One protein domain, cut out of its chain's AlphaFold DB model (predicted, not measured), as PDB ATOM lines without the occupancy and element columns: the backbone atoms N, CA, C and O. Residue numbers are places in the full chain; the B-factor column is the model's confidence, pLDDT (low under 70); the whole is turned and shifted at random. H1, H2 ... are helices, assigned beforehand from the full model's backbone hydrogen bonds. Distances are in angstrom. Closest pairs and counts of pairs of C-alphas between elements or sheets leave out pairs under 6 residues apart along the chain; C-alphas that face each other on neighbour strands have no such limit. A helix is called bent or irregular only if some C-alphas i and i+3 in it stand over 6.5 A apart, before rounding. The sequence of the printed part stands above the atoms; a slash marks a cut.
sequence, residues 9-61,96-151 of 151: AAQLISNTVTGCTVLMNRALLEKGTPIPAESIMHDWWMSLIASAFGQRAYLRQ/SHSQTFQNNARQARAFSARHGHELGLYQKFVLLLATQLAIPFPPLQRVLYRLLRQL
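Overview. This is residues 9 to 61 and 96 to 151 of the 151 residues of an uncharacterized protein of Hydrogenophaga sp. T4 (UniProt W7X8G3). Three helices, H4, H5 and H6, make an up-and-down bundle, each running against the one before it, and at the other end of the domain a smaller pair, H2 and H3, meets nearly at a right angle. The short helix H1, five residues, sits in the middle, between H3 and the bundle, and touches H3, H4, H5 and H6. The printed part has 109 residues with six named helices, H1 to H6 in order, and no named strand; the class is all helix. The whole is compact, with a radius of gyration of the C-alphas of 13.7 A and spans of 40 by 34 by 25 A.

Along the chain. Find C-alpha 9 at (-40.626, -7.852, -22.351); here H1 begins, residues 9 to 13, 6.5 A long. Residues 14 to 25 hold no named element and lead to H2, residues 26 to 32, 9.9 A long. H3, residues 42 to 53, runs 16.6 A. Beyond the cut, find C-alpha 98 at (-57.928, -2.997, -18.731), where the longest helix, H4, sets out over residues 98 to 118, 29.6 A. It has a kink of 49 degrees near residue 112 and is irregular, with C-alphas 114 and 117 8.1 A apart. H5, residues 121 to 134, runs 21.2 A, and H6, residues 138 to 148, runs 15.1 A to C-alpha 148 at (-42.642, -5.927, -17.350).

Arrangement. Start at the hub, H1. It touches H3 at the closest C-alphas of Gln 11 and Leu 48, 5.2 A apart, and H6 at those of Ala 9 and Leu 148, 5.7 A. It touches H5 at Ala 9 and Val 126, C-alphas 6.1 A apart, and residues 104 to 108 alone of H4, closest at the C-alphas of Ile 13 and Asn 104, 5.8 A. H2 touches residues 45 to 50 alone of H3, about perpendicular at 80 degrees, the closest C-alphas being those of Gly 32 and Met 46, 5.9 A. In the bundle, H4 and H5 form a helical hairpin at a shallow tilt of 32 degrees, opposite ways, with the C-alphas of Ala 105 and Thr 131 closest at 4.3 A. H5 and H6 form another at 21 degrees, closest at the C-alphas of Leu 133 and Gln 141, 5.2 A. H3 and H4 are near each other, while H2 is apart from H4, H5 and H6. Every O i to N i+4 pair is within hydrogen-bond range in H1, H2, H3 and H6; in H4 it is 15 of 17 and in H5 8 of 10.

Size, cuts and confidence. Look for the C-alphas farthest apart, those of Arg 26 and Pro 139, 41.4 A. Residues 62 to 95 are not printed, and C-alphas 61 and 96 are 34.6 A apart across the cut. Of the links printed whole, H1 to H2 is long. The mean pLDDT of the printed part is 95.1, and no printed residue is under 70.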
ATOM      1  N   ALA A   9     -39.585  -8.374 -23.234       96.56
ATOM      2  CA  ALA A   9     -40.626  -7.852 -22.351       96.56
ATOM      3  C   ALA A   9     -41.211  -6.521 -22.848       96.56
ATOM      4  O   ALA A   9     -42.436  -6.371 -22.890       96.56
ATOM      5  N   ALA A  10     -40.367  -5.586 -23.300       93.56
ATOM      6  CA  ALA A  10     -40.829  -4.330 -23.883       93.56
ATOM      7  C   ALA A  10     -41.685  -4.571 -25.136       93.56
ATOM      8  O   ALA A  10     -42.759  -3.979 -25.256       93.56
ATOM      9  N   GLN A  11     -41.244  -5.477 -26.015       94.62
ATOM     10  CA  GLN A  11     -41.968  -5.860 -27.229       94.62
ATOM     11  C   GLN A  11     -43.197  -6.713 -26.968       94.62
ATOM     12  O   GLN A  11     -44.026  -6.844 -27.854       94.62
ATOM     13  N   LEU A  12     -43.368  -7.287 -25.783       96.44
ATOM     14  CA  LEU A  12     -44.582  -8.022 -25.461       96.44
ATOM     15  C   LEU A  12     -45.721  -7.087 -25.042       96.44
ATOM     16  O   LEU A  12     -46.880  -7.367 -25.338       96.44
ATOM     17  N   ILE A  13     -45.397  -5.980 -24.364       94.38
ATOM     18  CA  ILE A  13     -46.392  -5.104 -23.719       94.38
ATOM     19  C   ILE A  13     -46.632  -3.772 -24.433       94.38
ATOM     20  O   ILE A  13     -47.619  -3.099 -24.131       94.38
ATOM     21  N   SER A  14     -45.741  -3.377 -25.348       91.50
ATOM     22  CA  SER A  14     -45.864  -2.148 -26.131       91.50
ATOM     23  C   SER A  14     -45.300  -2.322 -27.537       91.50
ATOM     24  O   SER A  14     -44.185  -2.803 -27.708       91.50
ATOM     25  N   ASN A  15     -46.011  -1.795 -28.535       88.44
ATOM     26  CA  ASN A  15     -45.454  -1.655 -29.873       88.44
ATOM     27  C   ASN A  15     -44.422  -0.512 -29.908       88.44
ATOM     28  O   ASN A  15     -44.715   0.610 -29.481       88.44
ATOM     29  N   THR A  16     -43.215  -0.782 -30.404       88.12
ATOM     30  CA  THR A  16     -42.176   0.236 -30.651       88.12
ATOM     31  C   THR A  16     -41.804   0.341 -32.122       88.12
ATOM     32  O   THR A  16     -40.769   0.923 -32.439       88.12
ATOM     33  N   VAL A  17     -42.611  -0.239 -33.006       89.44
ATOM     34  CA  VAL A  17     -42.359  -0.324 -34.439       89.44
ATOM     35  C   VAL A  17     -43.648   0.028 -35.185       89.44
ATOM     36  O   VAL A  17     -44.733  -0.289 -34.717       89.44
ATOM     37  N   THR A  18     -43.541   0.695 -36.330       89.00
ATOM     38  CA  THR A  18     -44.690   0.964 -37.204       89.00
ATOM     39  C   THR A  18     -44.467   0.228 -38.515       89.00
ATOM     40  O   THR A  18     -43.416   0.395 -39.118       89.00
ATOM     41  N   GLY A  19     -45.429  -0.565 -38.986       90.25
ATOM     42  CA  GLY A  19     -45.239  -1.475 -40.125       90.25
ATOM     43  C   GLY A  19     -44.661  -0.831 -41.389       90.25
ATOM     44  O   GLY A  19     -43.772  -1.402 -42.014       90.25
ATOM     45  N   CYS A  20     -45.079   0.395 -41.726       90.38
ATOM     46  CA  CYS A  20     -44.562   1.127 -42.889       90.38
ATOM     47  C   CYS A  20     -43.087   1.553 -42.776       90.38
ATOM     48  O   CYS A  20     -42.521   2.032 -43.753       90.38
ATOM     49  N   THR A  21     -42.457   1.384 -41.611       91.56
ATOM     50  CA  THR A  21     -41.050   1.728 -41.360       91.56
ATOM     51  C   THR A  21     -40.161   0.491 -41.200       91.56
ATOM     52  O   THR A  21     -39.045   0.614 -40.697       91.56
ATOM     53  N   VAL A  22     -40.647  -0.710 -41.542       93.19
ATOM     54  CA  VAL A  22     -39.942  -1.978 -41.287       93.19
ATOM     55  C   VAL A  22     -39.498  -2.640 -42.578       93.19
ATOM     56  O   VAL A  22     -40.275  -2.799 -43.514       93.19
ATOM     57  N   LEU A  23     -38.260  -3.129 -42.571       94.56
ATOM     58  CA  LEU A  23     -37.773  -4.134 -43.508       94.56
ATOM     59  C   LEU A  23     -37.505  -5.429 -42.740       94.56
ATOM     60  O   LEU A  23     -36.970  -5.402 -41.632       94.56
ATOM     61  N   MET A  24     -37.894  -6.562 -43.320       96.06
ATOM     62  CA  MET A  24     -37.774  -7.882 -42.699       96.06
ATOM     63  C   MET A  24     -37.155  -8.864 -43.685       96.06
ATOM     64  O   MET A  24     -37.458  -8.825 -44.877       96.06
ATOM     65  N   ASN A  25     -36.307  -9.762 -43.188       97.62
ATOM     66  CA  ASN A  25     -35.804 -10.863 -43.999       97.62
ATOM     67  C   ASN A  25     -36.837 -12.001 -44.081       97.62
ATOM     68  O   ASN A  25     -37.821 -12.050 -43.335       97.62
ATOM     69  N   ARG A  26     -36.588 -12.945 -44.991       98.12
ATOM     70  CA  ARG A  26     -37.477 -14.086 -45.215       98.12
ATOM     71  C   ARG A  26     -37.615 -14.986 -43.984       98.12
ATOM     72  O   ARG A  26     -38.724 -15.398 -43.669       98.12
ATOM     73  N   ALA A  27     -36.519 -15.229 -43.267       98.19
ATOM     74  CA  ALA A  27     -36.522 -16.075 -42.075       98.19
ATOM     75  C   ALA A  27     -37.473 -15.544 -40.986       98.19
ATOM     76  O   ALA A  27     -38.199 -16.316 -40.363       98.19
ATOM     77  N   LEU A  28     -37.519 -14.222 -40.786       97.69
ATOM     78  CA  LEU A  28     -38.444 -13.608 -39.839       97.69
ATOM     79  C   LEU A  28     -39.900 -13.798 -40.282       97.69
ATOM     80  O   LEU A  28     -40.743 -14.148 -39.457       97.69
ATOM     81  N   LEU A  29     -40.186 -13.613 -41.577       97.12
ATOM     82  CA  LEU A  29     -41.518 -13.830 -42.147       97.12
ATOM     83  C   LEU A  29     -41.984 -15.277 -41.946       97.12
ATOM     84  O   LEU A  29     -43.092 -15.501 -41.466       97.12
ATOM     85  N   GLU A  30     -41.135 -16.252 -42.262       97.75
ATOM     86  CA  GLU A  30     -41.442 -17.680 -42.119       97.75
ATOM     87  C   GLU A  30     -41.665 -18.074 -40.653       97.75
ATOM     88  O   GLU A  30     -42.586 -18.830 -40.353       97.75
ATOM     89  N   LYS A  31     -40.895 -17.503 -39.718       97.81
ATOM     90  CA  LYS A  31     -41.081 -17.737 -38.277       97.81
ATOM     91  C   LYS A  31     -42.387 -17.132 -37.748       97.81
ATOM     92  O   LYS A  31     -43.042 -17.729 -36.895       97.81
ATOM     93  N   GLY A  32     -42.740 -15.931 -38.211       96.50
ATOM     94  CA  GLY A  32     -43.857 -15.145 -37.682       96.50
ATOM     95  C   GLY A  32     -45.219 -15.424 -38.323       96.50
ATOM     96  O   GLY A  32     -46.237 -15.031 -37.752       96.50
ATOM     97  N   THR A  33     -45.271 -16.084 -39.484       96.88
ATOM     98  CA  THR A  33     -46.515 -16.296 -40.243       96.88
ATOM     99  C   THR A  33     -47.069 -17.724 -40.124       96.88
ATOM    100  O   THR A  33     -46.317 -18.656 -39.843       96.88
ATOM    101  N   PRO A  34     -48.396 -17.936 -40.288       96.75
ATOM    102  CA  PRO A  34     -49.462 -16.921 -40.368       96.75
ATOM    103  C   PRO A  34     -49.591 -16.109 -39.073       96.75
ATOM    104  O   PRO A  34     -49.287 -16.629 -38.007       96.75
ATOM    105  N   ILE A  35     -50.033 -14.853 -39.146       97.12
ATOM    106  CA  ILE A  35     -50.172 -13.987 -37.961       97.12
ATOM    107  C   ILE A  35     -51.429 -14.404 -37.170       97.12
ATOM    108  O   ILE A  35     -52.498 -14.482 -37.777       97.12
ATOM    109  N   PRO A  36     -51.331 -14.692 -35.856       96.75
ATOM    110  CA  PRO A  36     -52.488 -15.046 -35.029       96.75
ATOM    111  C   PRO A  36     -53.553 -13.944 -34.963       96.75
ATOM    112  O   PRO A  36     -53.235 -12.757 -34.993       96.75
ATOM    113  N   ALA A  37     -54.819 -14.328 -34.783       96.62
ATOM    114  CA  ALA A  37     -55.917 -13.371 -34.608       96.62
ATOM    115  C   ALA A  37     -55.810 -12.587 -33.284       96.62
ATOM    116  O   ALA A  37     -56.342 -11.489 -33.153       96.62
ATOM    117  N   GLU A  38     -55.107 -13.145 -32.299       96.81
ATOM    118  CA  GLU A  38     -54.832 -12.534 -31.001       96.81
ATOM    119  C   GLU A  38     -53.717 -11.483 -31.052       96.81
ATOM    120  O   GLU A  38     -53.508 -10.770 -30.065       96.81
ATOM    121  N   SER A  39     -52.977 -11.396 -32.163       95.50
ATOM    122  CA  SER A  39     -51.967 -10.362 -32.363       95.50
ATOM    123  C   SER A  39     -52.625  -8.989 -32.374       95.50
ATOM    124  O   SER A  39     -53.568  -8.741 -33.120       95.50
ATOM    125  N   ILE A  40     -52.102  -8.072 -31.560       95.38
ATOM    126  CA  ILE A  40     -52.692  -6.737 -31.427       95.38
ATOM    127  C   ILE A  40     -52.506  -5.955 -32.721       95.38
ATOM    128  O   ILE A  40     -53.442  -5.311 -33.172       95.38
ATOM    129  N   MET A  41     -51.309  -6.028 -33.307       94.88
ATOM    130  CA  MET A  41     -50.972  -5.516 -34.634       94.88
ATOM    131  C   MET A  41     -49.945  -6.442 -35.297       94.88
ATOM    132  O   MET A  41     -49.168  -7.113 -34.614       94.88
ATOM    133  N   HIS A  42     -49.936  -6.479 -36.632       94.81
ATOM    134  CA  HIS A  42     -49.042  -7.353 -37.397       94.81
ATOM    135  C   HIS A  42     -47.569  -6.961 -37.222       94.81
ATOM    136  O   HIS A  42     -46.725  -7.816 -36.980       94.81
ATOM    137  N   ASP A  43     -47.260  -5.669 -37.285       94.56
ATOM    138  CA  ASP A  43     -45.917  -5.127 -37.079       94.56
ATOM    139  C   ASP A  43     -45.398  -5.409 -35.664       94.56
ATOM    140  O   ASP A  43     -44.254  -5.827 -35.485       94.56
ATOM    141  N   TRP A  44     -46.270  -5.273 -34.668       95.31
ATOM    142  CA  TRP A  44     -45.987  -5.597 -33.281       95.31
ATOM    143  C   TRP A  44     -45.682  -7.091 -33.117       95.31
ATOM    144  O   TRP A  44     -44.671  -7.452 -32.516       95.31
ATOM    145  N   TRP A  45     -46.491  -7.969 -33.710       97.38
ATOM    146  CA  TRP A  45     -46.233  -9.407 -33.687       97.38
ATOM    147  C   TRP A  45     -44.871  -9.760 -34.294       97.38
ATOM    148  O   TRP A  45     -44.080 -10.466 -33.669       97.38
ATOM    149  N   MET A  46     -44.548  -9.209 -35.466       97.00
ATOM    150  CA  MET A  46     -43.255  -9.444 -36.116       97.00
ATOM    151  C   MET A  46     -42.084  -8.906 -35.284       97.00
ATOM    152  O   MET A  46     -41.047  -9.558 -35.167       97.00
ATOM    153  N   SER A  47     -42.268  -7.747 -34.652       95.56
ATOM    154  CA  SER A  47     -41.300  -7.159 -33.727       95.56
ATOM    155  C   SER A  47     -41.056  -8.051 -32.501       95.56
ATOM    156  O   SER A  47     -39.911  -8.221 -32.072       95.56
ATOM    157  N   LEU A  48     -42.111  -8.675 -31.967       97.06
ATOM    158  CA  LEU A  48     -42.025  -9.618 -30.854       97.06
ATOM    159  C   LEU A  48     -41.278 -10.898 -31.257       97.06
ATOM    160  O   LEU A  48     -40.372 -11.318 -30.540       97.06
ATOM    161  N   ILE A  49     -41.580 -11.470 -32.429       97.81
ATOM    162  CA  ILE A  49     -40.850 -12.624 -32.986       97.81
ATOM    163  C   ILE A  49     -39.360 -12.293 -33.131       97.81
ATOM    164  O   ILE A  49     -38.512 -13.065 -32.679       97.81
ATOM    165  N   ALA A  50     -39.032 -11.124 -33.693       96.69
ATOM    166  CA  ALA A  50     -37.651 -10.677 -33.852       96.69
ATOM    167  C   ALA A  50     -36.931 -10.548 -32.504       96.69
ATOM    168  O   ALA A  50     -35.794 -10.991 -32.388       96.69
ATOM    169  N   SER A  51     -37.597 -10.018 -31.471       96.12
ATOM    170  CA  SER A  51     -37.015  -9.906 -30.123       96.12
ATOM    171  C   SER A  51     -36.792 -11.249 -29.420       96.12
ATOM    172  O   SER A  51     -36.015 -11.323 -28.471       96.12
ATOM    173  N   ALA A  52     -37.479 -12.312 -29.856       97.25
ATOM    174  CA  ALA A  52     -37.357 -13.633 -29.249       97.25
ATOM    175  C   ALA A  52     -36.342 -14.535 -29.968       97.25
ATOM    176  O   ALA A  52     -35.660 -15.320 -29.309       97.25
ATOM    177  N   PHE A  53     -36.259 -14.431 -31.298       97.44
ATOM    178  CA  PHE A  53     -35.539 -15.387 -32.151       97.44
ATOM    179  C   PHE A  53     -34.491 -14.766 -33.069       97.44
ATOM    180  O   PHE A  53     -33.790 -15.494 -33.768       97.44
ATOM    181  N   GLY A  54     -34.407 -13.443 -33.125       95.19
ATOM    182  CA  GLY A  54     -33.566 -12.754 -34.087       95.19
ATOM    183  C   GLY A  54     -32.935 -11.501 -33.510       95.19
ATOM    184  O   GLY A  54     -32.670 -11.389 -32.317       95.19
ATOM    185  N   GLN A  55     -32.664 -10.565 -34.409       91.75
ATOM    186  CA  GLN A  55     -32.070  -9.281 -34.087       91.75
ATOM    187  C   GLN A  55     -32.875  -8.178 -34.752       91.75
ATOM    188  O   GLN A  55     -33.505  -8.374 -35.795       91.75
ATOM    189  N   ARG A  56     -32.816  -6.996 -34.152       90.56
ATOM    190  CA  ARG A  56     -33.392  -5.782 -34.702       90.56
ATOM    191  C   ARG A  56     -32.357  -4.676 -34.633       90.56
ATOM    192  O   ARG A  56     -31.644  -4.549 -33.646       90.56
ATOM    193  N   ALA A  57     -32.321  -3.851 -35.669       90.62
ATOM    194  CA  ALA A  57     -31.543  -2.626 -35.688       90.62
ATOM    195  C   ALA A  57     -32.479  -1.446 -35.952       90.62
ATOM    196  O   ALA A  57     -33.376  -1.530 -36.792       90.62
ATOM    197  N   TYR A  58     -32.273  -0.350 -35.226       91.56
ATOM    198  CA  TYR A  58     -32.971   0.904 -35.478       91.56
ATOM    199  C   TYR A  58     -32.091   1.827 -36.317       91.56
ATOM    200  O   TYR A  58     -30.990   2.192 -35.904       91.56
ATOM    201  N   LEU A  59     -32.600   2.243 -37.475       92.12
ATOM    202  CA  LEU A  59     -31.962   3.260 -38.296       92.12
ATOM    203  C   LEU A  59     -32.417   4.649 -37.826       92.12
ATOM    204  O   LEU A  59     -33.586   5.001 -37.960       92.12
ATOM    205  N   ARG A  60     -31.492   5.457 -37.289       92.12
ATOM    206  CA  ARG A  60     -31.748   6.843 -36.835       92.12
ATOM    207  C   ARG A  60     -31.885   7.829 -38.010       92.12
ATOM    208  O   ARG A  60     -31.239   8.872 -38.014       92.12
ATOM    209  N   GLN A  61     -32.697   7.498 -39.011       92.50
ATOM    210  CA  GLN A  61     -32.977   8.348 -40.170       92.50
ATOM    211  C   GLN A  61     -34.482   8.380 -40.440       92.50
ATOM    212  O   GLN A  61     -35.139   7.341 -40.455       92.50
ATOM    213  N   SER A  96     -59.301   2.066 -16.986       85.44
ATOM    214  CA  SER A  96     -59.219   2.622 -18.347       85.44
ATOM    215  C   SER A  96     -58.233   1.902 -19.282       85.44
ATOM    216  O   SER A  96     -58.347   1.994 -20.502       85.44
ATOM    217  N   HIS A  97     -57.263   1.172 -18.724       85.81
ATOM    218  CA  HIS A  97     -56.245   0.413 -19.457       85.81
ATOM    219  C   HIS A  97     -56.503  -1.104 -19.478       85.81
ATOM    220  O   HIS A  97     -55.703  -1.851 -20.044       85.81
ATOM    221  N   SER A  98     -57.600  -1.574 -18.877       87.44
ATOM    222  CA  SER A  98     -57.928  -2.997 -18.731       87.44
ATOM    223  C   SER A  98     -57.940  -3.718 -20.077       87.44
ATOM    224  O   SER A  98     -57.314  -4.767 -20.203       87.44
ATOM    225  N   GLN A  99     -58.542  -3.129 -21.114       91.31
ATOM    226  CA  GLN A  99     -58.572  -3.726 -22.451       91.31
ATOM    227  C   GLN A  99     -57.165  -3.927 -23.031       91.31
ATOM    228  O   GLN A  99     -56.885  -4.973 -23.611       91.31
ATOM    229  N   THR A 100     -56.257  -2.964 -22.842       92.81
ATOM    230  CA  THR A 100     -54.853  -3.087 -23.269       92.81
ATOM    231  C   THR A 100     -54.160  -4.233 -22.539       92.81
ATOM    232  O   THR A 100     -53.462  -5.030 -23.158       92.81
ATOM    233  N   PHE A 101     -54.384  -4.365 -21.231       95.69
ATOM    234  CA  PHE A 101     -53.831  -5.462 -20.436       95.69
ATOM    235  C   PHE A 101     -54.380  -6.827 -20.869       95.69
ATOM    236  O   PHE A 101     -53.609  -7.772 -21.031       95.69
ATOM    237  N   GLN A 102     -55.680  -6.913 -21.156       95.56
ATOM    238  CA  GLN A 102     -56.319  -8.118 -21.690       95.56
ATOM    239  C   GLN A 102     -55.772  -8.495 -23.074       95.56
ATOM    240  O   GLN A 102     -55.475  -9.662 -23.328       95.56
ATOM    241  N   ASN A 103     -55.599  -7.511 -23.960       96.31
ATOM    242  CA  ASN A 103     -54.980  -7.690 -25.274       96.31
ATOM    243  C   ASN A 103     -53.548  -8.234 -25.145       96.31
ATOM    244  O   ASN A 103     -53.219  -9.238 -25.773       96.31
ATOM    245  N   ASN A 104     -52.727  -7.630 -24.280       97.31
ATOM    246  CA  ASN A 104     -51.356  -8.082 -24.028       97.31
ATOM    247  C   ASN A 104     -51.323  -9.522 -23.494       97.31
ATOM    248  O   ASN A 104     -50.506 -10.326 -23.939       97.31
ATOM    249  N   ALA A 105     -52.237  -9.880 -22.587       98.00
ATOM    250  CA  ALA A 105     -52.334 -11.241 -22.068       98.00
ATOM    251  C   ALA A 105     -52.743 -12.257 -23.147       98.00
ATOM    252  O   ALA A 105     -52.196 -13.360 -23.185       98.00
ATOM    253  N   ARG A 106     -53.683 -11.904 -24.037       98.19
ATOM    254  CA  ARG A 106     -54.071 -12.755 -25.175       98.19
ATOM    255  C   ARG A 106     -52.909 -12.966 -26.142       98.19
ATOM    256  O   ARG A 106     -52.600 -14.113 -26.453       98.19
ATOM    257  N   GLN A 107     -52.219 -11.892 -26.523       98.12
ATOM    258  CA  GLN A 107     -51.029 -11.970 -27.371       98.12
ATOM    259  C   GLN A 107     -49.934 -12.838 -26.728       98.12
ATOM    260  O   GLN A 107     -49.358 -13.692 -27.399       98.12
ATOM    261  N   ALA A 108     -49.689 -12.687 -25.420       98.31
ATOM    262  CA  ALA A 108     -48.729 -13.511 -24.684       98.31
ATOM    263  C   ALA A 108     -49.104 -15.000 -24.691       98.31
ATOM    264  O   ALA A 108     -48.245 -15.853 -24.910       98.31
ATOM    265  N   ARG A 109     -50.385 -15.338 -24.499       98.44
ATOM    266  CA  ARG A 109     -50.852 -16.732 -24.578       98.44
ATOM    267  C   ARG A 109     -50.665 -17.315 -25.972       98.44
ATOM    268  O   ARG A 109     -50.130 -18.413 -26.077       98.44
ATOM    269  N   ALA A 110     -51.045 -16.581 -27.018       98.25
ATOM    270  CA  ALA A 110     -50.873 -17.022 -28.402       98.25
ATOM    271  C   ALA A 110     -49.391 -17.239 -28.750       98.25
ATOM    272  O   ALA A 110     -49.026 -18.262 -29.331       98.25
ATOM    273  N   PHE A 111     -48.518 -16.325 -28.319       98.38
ATOM    274  CA  PHE A 111     -47.072 -16.460 -28.490       98.38
ATOM    275  C   PHE A 111     -46.519 -17.686 -27.755       98.38
ATOM    276  O   PHE A 111     -45.794 -18.487 -28.344       98.38
ATOM    277  N   SER A 112     -46.899 -17.870 -26.488       98.12
ATOM    278  CA  SER A 112     -46.477 -19.014 -25.674       98.12
ATOM    279  C   SER A 112     -46.943 -20.346 -26.264       98.12
ATOM    280  O   SER A 112     -46.152 -21.279 -26.368       98.12
ATOM    281  N   ALA A 113     -48.199 -20.432 -26.711       97.69
ATOM    282  CA  ALA A 113     -48.755 -21.647 -27.303       97.69
ATOM    283  C   ALA A 113     -47.995 -22.069 -28.567       97.69
ATOM    284  O   ALA A 113     -47.743 -23.253 -28.777       97.69
ATOM    285  N   ARG A 114     -47.595 -21.098 -29.392       97.31
ATOM    286  CA  ARG A 114     -46.914 -21.361 -30.659       97.31
ATOM    287  C   ARG A 114     -45.428 -21.656 -30.506       97.31
ATOM    288  O   ARG A 114     -44.902 -22.540 -31.172       97.31
ATOM    289  N   HIS A 115     -44.757 -20.902 -29.646       97.62
ATOM    290  CA  HIS A 115     -43.299 -20.849 -29.611       97.62
ATOM    291  C   HIS A 115     -42.692 -21.330 -28.294       97.62
ATOM    292  O   HIS A 115     -41.476 -21.437 -28.186       97.62
ATOM    293  N   GLY A 116     -43.509 -21.644 -27.285       96.62
ATOM    294  CA  GLY A 116     -43.062 -21.881 -25.912       96.62
ATOM    295  C   GLY A 116     -41.989 -22.959 -25.750       96.62
ATOM    296  O   GLY A 116     -41.154 -22.849 -24.855       96.62
ATOM    297  N   HIS A 117     -41.960 -23.969 -26.620       97.19
ATOM    298  CA  HIS A 117     -40.952 -25.030 -26.584       97.19
ATOM    299  C   HIS A 117     -39.543 -24.539 -26.964       97.19
ATOM    300  O   HIS A 117     -38.564 -25.069 -26.449       97.19
ATOM    301  N   GLU A 118     -39.440 -23.489 -27.780       97.50
ATOM    302  CA  GLU A 118     -38.172 -22.913 -28.254       97.50
ATOM    303  C   GLU A 118     -37.626 -21.818 -27.323       97.50
ATOM    304  O   GLU A 118     -36.504 -21.349 -27.502       97.50
ATOM    305  N   LEU A 119     -38.422 -21.373 -26.344       97.44
ATOM    306  CA  LEU A 119     -38.093 -20.209 -25.523       97.44
ATOM    307  C   LEU A 119     -37.190 -20.543 -24.334       97.44
ATOM    308  O   LEU A 119     -37.365 -21.550 -23.633       97.44
ATOM    309  N   GLY A 120     -36.290 -19.605 -24.041       97.56
ATOM    310  CA  GLY A 120     -35.477 -19.607 -22.832       97.56
ATOM    311  C   GLY A 120     -36.288 -19.304 -21.567       97.56
ATOM    312  O   GLY A 120     -37.426 -18.829 -21.616       97.56
ATOM    313  N   LEU A 121     -35.680 -19.543 -20.400       97.56
ATOM    314  CA  LEU A 121     -36.328 -19.354 -19.092       97.56
ATOM    315  C   LEU A 121     -36.817 -17.917 -18.871       97.56
ATOM    316  O   LEU A 121     -37.942 -17.719 -18.417       97.56
ATOM    317  N   TYR A 122     -36.012 -16.917 -19.245       96.88
ATOM    318  CA  TYR A 122     -36.385 -15.505 -19.119       96.88
ATOM    319  C   TYR A 122     -37.641 -15.167 -19.939       96.88
ATOM    320  O   TYR A 122     -38.582 -14.576 -19.415       96.88
ATOM    321  N   GLN A 123     -37.711 -15.602 -21.200       97.94
ATOM    322  CA  GLN A 123     -38.870 -15.353 -22.067       97.94
ATOM    323  C   GLN A 123     -40.130 -16.040 -21.524       97.94
ATOM    324  O   GLN A 123     -41.197 -15.430 -21.480       97.94
ATOM    325  N   LYS A 124     -40.004 -17.284 -21.040       98.25
ATOM    326  CA  LYS A 124     -41.102 -18.015 -20.385       98.25
ATOM    327  C   LYS A 124     -41.601 -17.297 -19.132       98.25
ATOM    328  O   LYS A 124     -42.809 -17.175 -18.944       98.25
ATOM    329  N   PHE A 125     -40.693 -16.776 -18.309       98.12
ATOM    330  CA  PHE A 125     -41.037 -15.980 -17.129       98.12
ATOM    331  C   PHE A 125     -41.780 -14.688 -17.500       98.12
ATOM    332  O   PHE A 125     -42.830 -14.388 -16.932       98.12
ATOM    333  N   VAL A 126     -41.289 -13.955 -18.501       98.19
ATOM    334  CA  VAL A 126     -41.944 -12.744 -19.020       98.19
ATOM    335  C   VAL A 126     -43.354 -13.053 -19.532       98.19
ATOM    336  O   VAL A 126     -44.302 -12.340 -19.196       98.19
ATOM    337  N   LEU A 127     -43.521 -14.138 -20.295       98.31
ATOM    338  CA  LEU A 127     -44.832 -14.582 -20.772       98.31
ATOM    339  C   LEU A 127     -45.760 -14.937 -19.613       98.31
ATOM    340  O   LEU A 127     -46.908 -14.499 -19.617       98.31
ATOM    341  N   LEU A 128     -45.270 -15.667 -18.605       97.94
ATOM    342  CA  LEU A 128     -46.050 -16.016 -17.419       97.94
ATOM    343  C   LEU A 128     -46.626 -14.756 -16.766       97.94
ATOM    344  O   LEU A 128     -47.840 -14.673 -16.587       97.94
ATOM    345  N   LEU A 129     -45.792 -13.750 -16.497       97.75
ATOM    346  CA  LEU A 129     -46.233 -12.476 -15.926       97.75
ATOM    347  C   LEU A 129     -47.236 -11.745 -16.826       97.75
ATOM    348  O   LEU A 129     -48.261 -11.262 -16.345       97.75
ATOM    349  N   ALA A 130     -46.975 -11.686 -18.132       97.69
ATOM    350  CA  ALA A 130     -47.865 -11.027 -19.082       97.69
ATOM    351  C   ALA A 130     -49.229 -11.724 -19.188       97.69
ATOM    352  O   ALA A 130     -50.245 -11.044 -19.318       97.69
ATOM    353  N   THR A 131     -49.301 -13.055 -19.065       97.62
ATOM    354  CA  THR A 131     -50.593 -13.764 -19.055       97.62
ATOM    355  C   THR A 131     -51.459 -13.409 -17.840       97.62
ATOM    356  O   THR A 131     -52.687 -13.426 -17.951       97.62
ATOM    357  N   GLN A 132     -50.848 -13.025 -16.711       97.44
ATOM    358  CA  GLN A 132     -51.566 -12.588 -15.505       97.44
ATOM    359  C   GLN A 132     -52.212 -11.204 -15.660       97.44
ATOM    360  O   GLN A 132     -53.107 -10.858 -14.892       97.44
ATOM    361  N   LEU A 133     -51.852 -10.432 -16.695       96.56
ATOM    362  CA  LEU A 133     -52.555  -9.188 -17.038       96.56
ATOM    363  C   LEU A 133     -54.032  -9.418 -17.404       96.56
ATOM    364  O   LEU A 133     -54.812  -8.466 -17.411       96.56
ATOM    365  N   ALA A 134     -54.437 -10.666 -17.659       96.38
ATOM    366  CA  ALA A 134     -55.835 -11.024 -17.863       96.38
ATOM    367  C   ALA A 134     -56.686 -10.991 -16.584       96.38
ATOM    368  O   ALA A 134     -57.912 -11.006 -16.680       96.38
ATOM    369  N   ILE A 135     -56.072 -10.968 -15.398       95.19
ATOM    370  CA  ILE A 135     -56.811 -10.843 -14.140       95.19
ATOM    371  C   ILE A 135     -57.405  -9.426 -14.097       95.19
ATOM    372  O   ILE A 135     -56.633  -8.464 -14.135       95.19
ATOM    373  N   PRO A 136     -58.740  -9.256 -14.020       92.19
ATOM    374  CA  PRO A 136     -59.399  -7.951 -14.082       92.19
ATOM    375  C   PRO A 136     -59.301  -7.205 -12.739       92.19
ATOM    376  O   PRO A 136     -60.300  -6.815 -12.145       92.19
ATOM    377  N   PHE A 137     -58.077  -7.029 -12.239       94.25
ATOM    378  CA  PHE A 137     -57.779  -6.322 -11.000       94.25
ATOM    379  C   PHE A 137     -56.761  -5.195 -11.271       94.25
ATOM    380  O   PHE A 137     -55.556  -5.465 -11.361       94.25
ATOM    381  N   PRO A 138     -57.210  -3.928 -11.405       92.81
ATOM    382  CA  PRO A 138     -56.373  -2.821 -11.879       92.81
ATOM    383  C   PRO A 138     -55.073  -2.577 -11.093       92.81
ATOM    384  O   PRO A 138     -54.038  -2.344 -11.730       92.81
ATOM    385  N   PRO A 139     -55.046  -2.659  -9.743       93.38
ATOM    386  CA  PRO A 139     -53.805  -2.502  -8.988       93.38
ATOM    387  C   PRO A 139     -52.743  -3.534  -9.385       93.38
ATOM    388  O   PRO A 139     -51.606  -3.162  -9.678       93.38
ATOM    389  N   LEU A 140     -53.126  -4.812  -9.474       93.69
ATOM    390  CA  LEU A 140     -52.224  -5.893  -9.875       93.69
ATOM    391  C   LEU A 140     -51.765  -5.730 -11.324       93.69
ATOM    392  O   LEU A 140     -50.568  -5.800 -11.589       93.69
ATOM    393  N   GLN A 141     -52.687  -5.449 -12.250       94.62
ATOM    394  CA  GLN A 141     -52.345  -5.252 -13.660       94.62
ATOM    395  C   GLN A 141     -51.298  -4.145 -13.842       94.62
ATOM    396  O   GLN A 141     -50.344  -4.300 -14.603       94.62
ATOM    397  N   ARG A 142     -51.418  -3.039 -13.098       92.81
ATOM    398  CA  ARG A 142     -50.452  -1.934 -13.156       92.81
ATOM    399  C   ARG A 142     -49.101  -2.286 -12.557       92.81
ATOM    400  O   ARG A 142     -48.088  -1.844 -13.096       92.81
ATOM    401  N   VAL A 143     -49.069  -3.045 -11.462       94.62
ATOM    402  CA  VAL A 143     -47.814  -3.531 -10.869       94.62
ATOM    403  C   VAL A 143     -47.096  -4.449 -11.856       94.62
ATOM    404  O   VAL A 143     -45.939  -4.192 -12.185       94.62
ATOM    405  N   LEU A 144     -47.801  -5.440 -12.408       96.19
ATOM    406  CA  LEU A 144     -47.262  -6.357 -13.414       96.19
ATOM    407  C   LEU A 144     -46.764  -5.614 -14.654       96.19
ATOM    408  O   LEU A 144     -45.645  -5.841 -15.102       96.19
ATOM    409  N   TYR A 145     -47.555  -4.678 -15.181       94.38
ATOM    410  CA  TYR A 145     -47.170  -3.891 -16.351       94.38
ATOM    411  C   TYR A 145     -45.935  -3.019 -16.088       94.38
ATOM    412  O   TYR A 145     -45.057  -2.910 -16.944       94.38
ATOM    413  N   ARG A 146     -45.829  -2.397 -14.905       93.88
ATOM    414  CA  ARG A 146     -44.642  -1.613 -14.523       93.88
ATOM    415  C   ARG A 146     -43.402  -2.486 -14.404       93.88
ATOM    416  O   ARG A 146     -42.351  -2.059 -14.868       93.88
ATOM    417  N   LEU A 147     -43.542  -3.677 -13.829       95.56
ATOM    418  CA  LEU A 147     -42.458  -4.642 -13.713       95.56
ATOM    419  C   LEU A 147     -42.006  -5.127 -15.096       95.56
ATOM    420  O   LEU A 147     -40.831  -5.011 -15.417       95.56
ATOM    421  N   LEU A 148     -42.937  -5.536 -15.963       95.12
ATOM    422  CA  LEU A 148     -42.642  -5.927 -17.350       95.12
ATOM    423  C   LEU A 148     -41.951  -4.811 -18.148       95.12
ATOM    424  O   LEU A 148     -41.158  -5.089 -19.035       95.12
ATOM    425  N   ARG A 149     -42.218  -3.540 -17.829       91.88
ATOM    426  CA  ARG A 149     -41.571  -2.386 -18.473       91.88
ATOM    427  C   ARG A 149     -40.120  -2.158 -18.022       91.88
ATOM    428  O   ARG A 149     -39.424  -1.353 -18.644       91.88
ATOM    429  N   GLN A 150     -39.709  -2.764 -16.911       90.88
ATOM    430  CA  GLN A 150     -38.348  -2.683 -16.372       90.88
ATOM    431  C   GLN A 150     -37.481  -3.887 -16.766       90.88
ATOM    432  O   GLN A 150     -36.263  -3.788 -16.639       90.88
ATOM    433  N   LEU A 151     -38.103  -4.976 -17.233       90.62
ATOM    434  CA  LEU A 151     -37.444  -6.174 -17.756       90.62
ATOM    435  C   LEU A 151     -36.943  -5.992 -19.196       90.62
ATOM    436  O   LEU A 151     -35.966  -6.697 -19.519       90.62
TER     437      LEU A 151